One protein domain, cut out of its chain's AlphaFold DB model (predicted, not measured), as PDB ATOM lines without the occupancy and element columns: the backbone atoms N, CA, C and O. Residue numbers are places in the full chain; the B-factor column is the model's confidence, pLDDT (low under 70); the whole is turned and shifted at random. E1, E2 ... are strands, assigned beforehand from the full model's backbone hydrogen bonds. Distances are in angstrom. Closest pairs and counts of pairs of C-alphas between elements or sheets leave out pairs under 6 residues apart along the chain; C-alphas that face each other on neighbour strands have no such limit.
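AT A GLANCE: This is residues 4 to 74 of the 91 residues of an uncharacterized protein of Laodelphax striatellus (UniProt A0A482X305). With little regular structure, the domain is a small sheet of four strands at one end, from which two long loops, residues 12 to 26 and 37 to 67, reach toward the other end. The printed part has 71 residues, with no named helix and strands E1 to E4 in antiparallel order E2 - E3 - E1 - E4. It is all strand by class, though named elements hold only 22 residues; it is compact, with radius of gyration of the C-alphas 12.1 A and spans of 40 by 27 by 22 A.

IN THESE COORDINATES: E1, residues 4 to 11, begins at C-alpha 4 (-47.703, -27.513, 39.944) and is 21.3 A long. E2 is residues 27 to 29 and E3 residues 32 to 36. E4, residues 68 to 73, is 15.6 A long and ends at C-alpha 73 (-51.070, -23.050, 44.320).

HOW THE PARTS SIT: Inner strand E1 pairs with E4 (N 9 and O 68, 2.8 A) and with E3 (N 8 and O 36, 2.8 A). E2 and E3 form a hairpin (N 27 and O 34, 2.9 A). Edge strands E2 and E4 are apart.

THE WHOLE: C-alphas 16 and 74 are farthest apart, 40.1 A. The printed part has no cut. Links E1 to E2 and E3 to E4 are long. Residues 15 to 18, 44 to 66 and 73 to 74 have pLDDT under 70.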
ATOM      1  N   SER A   4     -48.880 -27.135  40.720       78.12
ATOM      2  CA  SER A   4     -47.703 -27.513  39.944       78.12
ATOM      3  C   SER A   4     -46.438 -27.242  40.742       78.12
ATOM      4  O   SER A   4     -46.283 -26.186  41.362       78.12
ATOM      5  N   VAL A   5     -45.522 -28.211  40.742       80.56
ATOM      6  CA  VAL A   5     -44.181 -28.008  41.292       80.56
ATOM      7  C   VAL A   5     -43.451 -27.019  40.392       80.56
ATOM      8  O   VAL A   5     -43.419 -27.187  39.174       80.56
ATOM      9  N   VAL A   6     -42.866 -25.989  40.992       87.56
ATOM     10  CA  VAL A   6     -42.105 -24.959  40.272       87.56
ATOM     11  C   VAL A   6     -40.611 -25.045  40.508       87.56
ATOM     12  O   VAL A   6     -39.836 -24.581  39.680       87.56
ATOM     13  N   SER A   7     -40.196 -25.652  41.619       87.75
ATOM     14  CA  SER A   7     -38.810 -26.054  41.836       87.75
ATOM     15  C   SER A   7     -38.710 -27.055  42.979       87.75
ATOM     16  O   SER A   7     -39.623 -27.170  43.800       87.75
ATOM     17  N   TYR A   8     -37.582 -27.743  43.078       85.62
ATOM     18  CA  TYR A   8     -37.224 -28.505  44.263       85.62
ATOM     19  C   TYR A   8     -35.780 -28.220  44.691       85.62
ATOM     20  O   TYR A   8     -34.957 -27.732  43.909       85.62
ATOM     21  N   THR A   9     -35.487 -28.516  45.955       89.25
ATOM     22  CA  THR A   9     -34.141 -28.555  46.525       89.25
ATOM     23  C   THR A   9     -33.862 -29.948  47.071       89.25
ATOM     24  O   THR A   9     -34.703 -30.503  47.777       89.25
ATOM     25  N   ALA A  10     -32.704 -30.507  46.733       86.94
ATOM     26  CA  ALA A  10     -32.279 -31.838  47.158       86.94
ATOM     27  C   ALA A  10     -30.746 -31.959  47.159       86.94
ATOM     28  O   ALA A  10     -30.085 -31.199  46.448       86.94
ATOM     29  N   PRO A  11     -30.159 -32.906  47.907       87.56
ATOM     30  CA  PRO A  11     -28.757 -33.280  47.736       87.56
ATOM     31  C   PRO A  11     -28.457 -33.718  46.294       87.56
ATOM     32  O   PRO A  11     -29.316 -34.294  45.625       87.56
ATOM     33  N   GLU A  12     -27.243 -33.450  45.816       85.69
ATOM     34  CA  GLU A  12     -26.733 -34.055  44.580       85.69
ATOM     35  C   GLU A  12     -26.611 -35.575  44.754       85.69
ATOM     36  O   GLU A  12     -26.324 -36.068  45.848       85.69
ATOM     37  N   GLY A  13     -26.856 -36.314  43.674       76.75
ATOM     38  CA  GLY A  13     -26.766 -37.766  43.674       76.75
ATOM     39  C   GLY A  13     -25.326 -38.254  43.798       76.75
ATOM     40  O   GLY A  13     -24.367 -37.563  43.428       76.75
ATOM     41  N   GLU A  14     -25.166 -39.474  44.307       73.88
ATOM     42  CA  GLU A  14     -23.847 -40.081  44.451       73.88
ATOM     43  C   GLU A  14     -23.204 -40.294  43.074       73.88
ATOM     44  O   GLU A  14     -23.796 -40.860  42.152       73.88
ATOM     45  N   SER A  15     -21.973 -39.799  42.923       66.50
ATOM     46  CA  SER A  15     -21.259 -39.806  41.639       66.50
ATOM     47  C   SER A  15     -20.736 -41.188  41.242       66.50
ATOM     48  O   SER A  15     -20.376 -41.376  40.086       66.50
ATOM     49  N   GLU A  16     -20.651 -42.135  42.180       66.69
ATOM     50  CA  GLU A  16     -20.119 -43.479  41.915       66.69
ATOM     51  C   GLU A  16     -21.101 -44.359  41.125       66.69
ATOM     52  O   GLU A  16     -20.660 -45.223  40.372       66.69
ATOM     53  N   ASP A  17     -22.405 -44.086  41.230       64.75
ATOM     54  CA  ASP A  17     -23.482 -44.893  40.639       64.75
ATOM     55  C   ASP A  17     -24.284 -44.137  39.551       64.75
ATOM     56  O   ASP A  17     -25.370 -44.563  39.148       64.75
ATOM     57  N   ASP A  18     -23.762 -43.002  39.062       68.19
ATOM     58  CA  ASP A  18     -24.429 -42.119  38.087       68.19
ATOM     59  C   ASP A  18     -25.862 -41.720  38.506       68.19
ATOM     60  O   ASP A  18     -26.734 -41.502  37.666       68.19
ATOM     61  N   LEU A  19     -26.125 -41.596  39.812       72.50
ATOM     62  CA  LEU A  19     -27.471 -41.358  40.358       72.50
ATOM     63  C   LEU A  19     -27.876 -39.870  40.392       72.50
ATOM     64  O   LEU A  19     -28.760 -39.458  41.158       72.50
ATOM     65  N   ASN A  20     -27.159 -39.046  39.630       78.00
ATOM     66  CA  ASN A  20     -27.348 -37.606  39.573       78.00
ATOM     67  C   ASN A  20     -28.534 -37.241  38.681       78.00
ATOM     68  O   ASN A  20     -28.726 -37.812  37.609       78.00
ATOM     69  N   ASP A  21     -29.281 -36.205  39.067       82.19
ATOM     70  CA  ASP A  21     -30.336 -35.689  38.203       82.19
ATOM     71  C   ASP A  21     -29.729 -34.897  37.030       82.19
ATOM     72  O   ASP A  21     -29.407 -33.704  37.120       82.19
ATOM     73  N   LEU A  22     -29.543 -35.592  35.910       84.06
ATOM     74  CA  LEU A  22     -28.964 -35.051  34.683       84.06
ATOM     75  C   LEU A  22     -29.888 -34.065  33.962       84.06
ATOM     76  O   LEU A  22     -29.392 -33.231  33.203       84.06
ATOM     77  N   SER A  23     -31.202 -34.134  34.190       85.38
ATOM     78  CA  SER A  23     -32.150 -33.191  33.591       85.38
ATOM     79  C   SER A  23     -32.346 -31.937  34.442       85.38
ATOM     80  O   SER A  23     -32.979 -30.995  33.968       85.38
ATOM     81  N   TYR A  24     -31.767 -31.892  35.653       89.62
ATOM     82  CA  TYR A  24     -31.971 -30.771  36.561       89.62
ATOM     83  C   TYR A  24     -31.523 -29.436  35.952       89.62
ATOM     84  O   TYR A  24     -30.354 -29.267  35.579       89.62
ATOM     85  N   ASP A  25     -32.443 -28.478  35.864       92.06
ATOM     86  CA  ASP A  25     -32.247 -27.194  35.178       92.06
ATOM     87  C   ASP A  25     -31.874 -26.032  36.125       92.06
ATOM     88  O   ASP A  25     -31.624 -24.908  35.683       92.06
ATOM     89  N   GLY A  26     -31.790 -26.317  37.428       92.38
ATOM     90  CA  GLY A  26     -31.464 -25.355  38.477       92.38
ATOM     91  C   GLY A  26     -29.971 -25.215  38.782       92.38
ATOM     92  O   GLY A  26     -29.081 -25.665  38.051       92.38
ATOM     93  N   LYS A  27     -29.678 -24.578  39.920       94.88
ATOM     94  CA  LYS A  27     -28.307 -24.373  40.406       94.88
ATOM     95  C   LYS A  27     -27.799 -25.621  41.116       94.88
ATOM     96  O   LYS A  27     -28.522 -26.225  41.901       94.88
ATOM     97  N   ARG A  28     -26.525 -25.938  40.892       91.25
ATOM     98  CA  ARG A  28     -25.783 -27.005  41.574       91.25
ATOM     99  C   ARG A  28     -24.604 -26.399  42.326       91.25
ATOM    100  O   ARG A  28     -23.944 -25.496  41.797       91.25
ATOM    101  N   GLY A  29     -24.359 -26.841  43.552       88.81
ATOM    102  CA  GLY A  29     -23.248 -26.345  44.358       88.81
ATOM    103  C   GLY A  29     -23.270 -26.848  45.796       88.81
ATOM    104  O   GLY A  29     -24.323 -26.967  46.411       88.81
ATOM    105  N   ASN A  30     -22.077 -27.100  46.346       88.94
ATOM    106  CA  ASN A  30     -21.887 -27.660  47.689       88.94
ATOM    107  C   ASN A  30     -22.633 -28.995  47.913       88.94
ATOM    108  O   ASN A  30     -23.050 -29.273  49.033       88.94
ATOM    109  N   GLY A  31     -22.810 -29.801  46.858       87.25
ATOM    110  CA  GLY A  31     -23.535 -31.071  46.925       87.25
ATOM    111  C   GLY A  31     -25.053 -30.911  47.034       87.25
ATOM    112  O   GLY A  31     -25.715 -31.807  47.546       87.25
ATOM    113  N   VAL A  32     -25.608 -29.772  46.603       88.81
ATOM    114  CA  VAL A  32     -27.045 -29.475  46.645       88.81
ATOM    115  C   VAL A  32     -27.520 -28.919  45.302       88.81
ATOM    116  O   VAL A  32     -26.926 -28.001  44.729       88.81
ATOM    117  N   MET A  33     -28.648 -29.446  44.841       91.12
ATOM    118  CA  MET A  33     -29.451 -28.966  43.722       91.12
ATOM    119  C   MET A  33     -30.534 -28.028  44.265       91.12
ATOM    120  O   MET A  33     -31.262 -28.418  45.172       91.12
ATOM    121  N   SER A  34     -30.635 -26.791  43.766       92.75
ATOM    122  CA  SER A  34     -31.668 -25.832  44.203       92.75
ATOM    123  C   SER A  34     -32.213 -24.933  43.086       92.75
ATOM    124  O   SER A  34     -31.499 -24.520  42.166       92.75
ATOM    125  N   GLY A  35     -33.499 -24.588  43.203       90.12
ATOM    126  CA  GLY A  35     -34.166 -23.590  42.364       90.12
ATOM    127  C   GLY A  35     -34.499 -24.029  40.935       90.12
ATOM    128  O   GLY A  35     -34.727 -23.159  40.101       90.12
ATOM    129  N   GLY A  36     -34.513 -25.333  40.653       90.31
ATOM    130  CA  GLY A  36     -34.919 -25.898  39.364       90.31
ATOM    131  C   GLY A  36     -35.825 -27.121  39.490       90.31
ATOM    132  O   GLY A  36     -36.219 -27.511  40.594       90.31
ATOM    133  N   LEU A  37     -36.141 -27.711  38.347       88.50
ATOM    134  CA  LEU A  37     -36.899 -28.941  38.147       88.50
ATOM    135  C   LEU A  37     -36.008 -29.977  37.459       88.50
ATOM    136  O   LEU A  37     -34.991 -29.636  36.865       88.50
ATOM    137  N   GLY A  38     -36.394 -31.245  37.536       87.62
ATOM    138  CA  GLY A  38     -35.638 -32.364  36.984       87.62
ATOM    139  C   GLY A  38     -36.421 -33.671  37.085       87.62
ATOM    140  O   GLY A  38     -37.630 -33.651  37.338       87.62
ATOM    141  N   GLN A  39     -35.735 -34.798  36.917       83.06
ATOM    142  CA  GLN A  39     -36.317 -36.143  36.893       83.06
ATOM    143  C   GLN A  39     -37.146 -36.484  38.142       83.06
ATOM    144  O   GLN A  39     -38.089 -37.258  38.064       83.06
ATOM    145  N   LEU A  40     -36.871 -35.874  39.301       80.25
ATOM    146  CA  LEU A  40     -37.651 -36.130  40.526       80.25
ATOM    147  C   LEU A  40     -39.134 -35.742  40.436       80.25
ATOM    148  O   LEU A  40     -39.936 -36.183  41.258       80.25
ATOM    149  N   VAL A  41     -39.496 -34.880  39.487       78.25
ATOM    150  CA  VAL A  41     -40.849 -34.320  39.353       78.25
ATOM    151  C   VAL A  41     -41.359 -34.362  37.910       78.25
ATOM    152  O   VAL A  41     -42.375 -33.742  37.599       78.25
ATOM    153  N   ASP A  42     -40.692 -35.107  37.023       73.88
ATOM    154  CA  ASP A  42     -41.069 -35.230  35.606       73.88
ATOM    155  C   ASP A  42     -42.206 -36.243  35.351       73.88
ATOM    156  O   ASP A  42     -42.681 -36.383  34.223       73.88
ATOM    157  N   SER A  43     -42.700 -36.894  36.413       70.38
ATOM    158  CA  SER A  43     -43.736 -37.940  36.387       70.38
ATOM    159  C   SER A  43     -43.329 -39.228  35.655       70.38
ATOM    160  O   SER A  43     -44.186 -40.084  35.405       70.38
ATOM    161  N   LEU A  44     -42.047 -39.392  35.323       68.56
ATOM    162  CA  LEU A  44     -41.495 -40.611  34.753       68.56
ATOM    163  C   LEU A  44     -40.957 -41.492  35.884       68.56
ATOM    164  O   LEU A  44     -40.164 -41.074  36.720       68.56
ATOM    165  N   TYR A  45     -41.402 -42.745  35.914       61.50
ATOM    166  CA  TYR A  45     -40.858 -43.729  36.842       61.50
ATOM    167  C   TYR A  45     -39.549 -44.284  36.282       61.50
ATOM    168  O   TYR A  45     -39.489 -44.689  35.118       61.50
ATOM    169  N   GLY A  46     -38.517 -44.333  37.128       64.06
ATOM    170  CA  GLY A  46     -37.295 -45.074  36.836       64.06
ATOM    171  C   GLY A  46     -37.558 -46.584  36.692       64.06
ATOM    172  O   GLY A  46     -38.608 -47.082  37.112       64.06
ATOM    173  N   PRO A  47     -36.628 -47.333  36.081       60.91
ATOM    174  CA  PRO A  47     -36.741 -48.785  35.948       60.91
ATOM    175  C   PRO A  47     -36.779 -49.491  37.317       60.91
ATOM    176  O   PRO A  47     -36.162 -49.034  38.274       60.91
ATOM    177  N   GLU A  48     -37.456 -50.646  37.400       60.50
ATOM    178  CA  GLU A  48     -37.566 -51.435  38.646       60.50
ATOM    179  C   GLU A  48     -36.205 -51.900  39.199       60.50
ATOM    180  O   GLU A  48     -36.031 -52.006  40.412       60.50
ATOM    181  N   ASP A  49     -35.229 -52.165  38.323       64.44
ATOM    182  CA  ASP A  49     -33.838 -52.399  38.715       64.44
ATOM    183  C   ASP A  49     -32.982 -51.194  38.314       64.44
ATOM    184  O   ASP A  49     -32.545 -51.067  37.166       64.44
ATOM    185  N   PHE A  50     -32.727 -50.329  39.295       61.22
ATOM    186  CA  PHE A  50     -31.903 -49.124  39.174       61.22
ATOM    187  C   PHE A  50     -30.455 -49.404  38.729       61.22
ATOM    188  O   PHE A  50     -29.743 -48.486  38.341       61.22
ATOM    189  N   ARG A  51     -29.999 -50.668  38.763       61.94
ATOM    190  CA  ARG A  51     -28.646 -51.065  38.330       61.94
ATOM    191  C   ARG A  51     -28.605 -51.596  36.900       61.94
ATOM    192  O   ARG A  51     -27.514 -51.825  36.379       61.94
ATOM    193  N   GLN A  52     -29.756 -51.866  36.275       56.97
ATOM    194  CA  GLN A  52     -29.792 -52.603  35.008       56.97
ATOM    195  C   GLN A  52     -29.724 -51.743  33.746       56.97
ATOM    196  O   GLN A  52     -29.425 -52.314  32.697       56.97
ATOM    197  N   GLN A  53     -29.932 -50.420  33.774       47.84
ATOM    198  CA  GLN A  53     -29.796 -49.610  32.552       47.84
ATOM    199  C   GLN A  53     -29.244 -48.199  32.786       47.84
ATOM    200  O   GLN A  53     -29.707 -47.491  33.660       47.84
ATOM    201  N   GLN A  54     -28.265 -47.867  31.931       47.88
ATOM    202  CA  GLN A  54     -27.799 -46.574  31.396       47.88
ATOM    203  C   GLN A  54     -28.193 -45.262  32.124       47.88
ATOM    204  O   GLN A  54     -29.357 -45.056  32.447       47.88
ATOM    205  N   PRO A  55     -27.256 -44.293  32.210       49.50
ATOM    206  CA  PRO A  55     -27.248 -43.148  33.142       49.50
ATOM    207  C   PRO A  55     -28.383 -42.116  32.994       49.50
ATOM    208  O   PRO A  55     -28.346 -41.070  33.629       49.50
ATOM    209  N   SER A  56     -29.392 -42.346  32.154       48.88
ATOM    210  CA  SER A  56     -30.436 -41.362  31.851       48.88
ATOM    211  C   SER A  56     -31.683 -41.433  32.739       48.88
ATOM    212  O   SER A  56     -32.593 -40.649  32.497       48.88
ATOM    213  N   ALA A  57     -31.772 -42.379  33.682       49.59
ATOM    214  CA  ALA A  57     -32.955 -42.559  34.542       49.59
ATOM    215  C   ALA A  57     -32.619 -42.992  35.984       49.59
ATOM    216  O   ALA A  57     -33.488 -43.460  36.724       49.59
ATOM    217  N   ASN A  58     -31.351 -42.872  36.374       50.59
ATOM    218  CA  ASN A  58     -30.874 -43.248  37.694       50.59
ATOM    219  C   ASN A  58     -31.101 -42.079  38.650       50.59
ATOM    220  O   ASN A  58     -30.270 -41.183  38.766       50.59
ATOM    221  N   ILE A  59     -32.245 -42.059  39.324       52.91
ATOM    222  CA  ILE A  59     -32.466 -41.112  40.411       52.91
ATOM    223  C   ILE A  59     -32.052 -41.788  41.718       52.91
ATOM    224  O   ILE A  59     -32.551 -42.863  42.055       52.91
ATOM    225  N   THR A  60     -31.159 -41.140  42.471       53.53
ATOM    226  CA  THR A  60     -30.901 -41.491  43.875       53.53
ATOM    227  C   THR A  60     -32.230 -41.521  44.630       53.53
ATOM    228  O   THR A  60     -33.029 -40.591  44.511       53.53
ATOM    229  N   PHE A  61     -32.453 -42.542  45.460       50.34
ATOM    230  CA  PHE A  61     -33.452 -42.457  46.523       50.34
ATOM    231  C   PHE A  61     -33.017 -41.350  47.489       50.34
ATOM    232  O   PHE A  61     -32.348 -41.601  48.486       50.34
ATOM    233  N   ILE A  62     -33.344 -40.102  47.165       54.09
ATOM    234  CA  ILE A  62     -33.252 -39.011  48.121       54.09
ATOM    235  C   ILE A  62     -34.282 -39.360  49.181       54.09
ATOM    236  O   ILE A  62     -35.465 -39.519  48.865       54.09
ATOM    237  N   GLU A  63     -33.834 -39.541  50.424       53.75
ATOM    238  CA  GLU A  63     -34.777 -39.702  51.520       53.75
ATOM    239  C   GLU A  63     -35.797 -38.568  51.422       53.75
ATOM    240  O   GLU A  63     -35.414 -37.407  51.286       53.75
ATOM    241  N   ALA A  64     -37.092 -38.883  51.476       56.06
ATOM    242  CA  ALA A  64     -38.133 -37.864  51.342       56.06
ATOM    243  C   ALA A  64     -37.963 -36.722  52.368       56.06
ATOM    244  O   ALA A  64     -38.394 -35.603  52.118       56.06
ATOM    245  N   SER A  65     -37.279 -36.992  53.488       55.22
ATOM    246  CA  SER A  65     -36.850 -36.025  54.509       55.22
ATOM    247  C   SER A  65     -35.901 -34.930  53.993       55.22
ATOM    248  O   SER A  65     -35.819 -33.862  54.593       55.22
ATOM    249  N   SER A  66     -35.179 -35.189  52.902       67.50
ATOM    250  CA  SER A  66     -34.149 -34.322  52.316       67.50
ATOM    251  C   SER A  66     -34.604 -33.617  51.031       67.50
ATOM    252  O   SER A  66     -33.876 -32.768  50.515       67.50
ATOM    253  N   LEU A  67     -35.794 -33.942  50.511       78.56
ATOM    254  CA  LEU A  67     -36.387 -33.297  49.337       78.56
ATOM    255  C   LEU A  67     -37.352 -32.189  49.776       78.56
ATOM    256  O   LEU A  67     -38.349 -32.446  50.444       78.56
ATOM    257  N   THR A  68     -37.089 -30.955  49.352       81.31
ATOM    258  CA  THR A  68     -38.003 -29.820  49.558       81.31
ATOM    259  C   THR A  68     -38.582 -29.377  48.222       81.31
ATOM    260  O   THR A  68     -37.842 -28.901  47.362       81.31
ATOM    261  N   THR A  69     -39.892 -29.509  48.027       81.81
ATOM    262  CA  THR A  69     -40.594 -29.046  46.821       81.81
ATOM    263  C   THR A  69     -41.267 -27.699  47.066       81.81
ATOM    264  O   THR A  69     -41.832 -27.447  48.125       81.81
ATOM    265  N   HIS A  70     -41.222 -26.827  46.065       78.88
ATOM    266  CA  HIS A  70     -41.957 -25.569  46.046       78.88
ATOM    267  C   HIS A  70     -43.071 -25.698  45.013       78.88
ATOM    268  O   HIS A  70     -42.816 -26.039  43.854       78.88
ATOM    269  N   VAL A  71     -44.302 -25.432  45.435       78.12
ATOM    270  CA  VAL A  71     -45.512 -25.605  44.627       78.12
ATOM    271  C   VAL A  71     -46.199 -24.265  44.418       78.12
ATOM    272  O   VAL A  71     -46.390 -23.501  45.363       78.12
ATOM    273  N   ASN A  72     -46.601 -23.979  43.183       71.44
ATOM    274  CA  ASN A  72     -47.520 -22.883  42.920       71.44
ATOM    275  C   ASN A  72     -48.946 -23.390  43.125       71.44
ATOM    276  O   ASN A  72     -49.434 -24.242  42.377       71.44
ATOM    277  N   LYS A  73     -49.636 -22.836  44.124       61.53
ATOM    278  CA  LYS A  73     -51.070 -23.050  44.320       61.53
ATOM    279  C   LYS A  73     -51.823 -21.909  43.645       61.53
ATOM    280  O   LYS A  73     -51.657 -20.744  43.988       61.53
ATOM    281  N   SER A  74     -52.683 -22.244  42.685       59.31
ATOM    282  CA  SER A  74     -53.470 -21.282  41.896       59.31
ATOM    283  C   SER A  74     -54.594 -20.570  42.683       59.31
ATOM    284  O   SER A  74     -55.613 -20.197  42.103       59.31
TER     285      SER A  74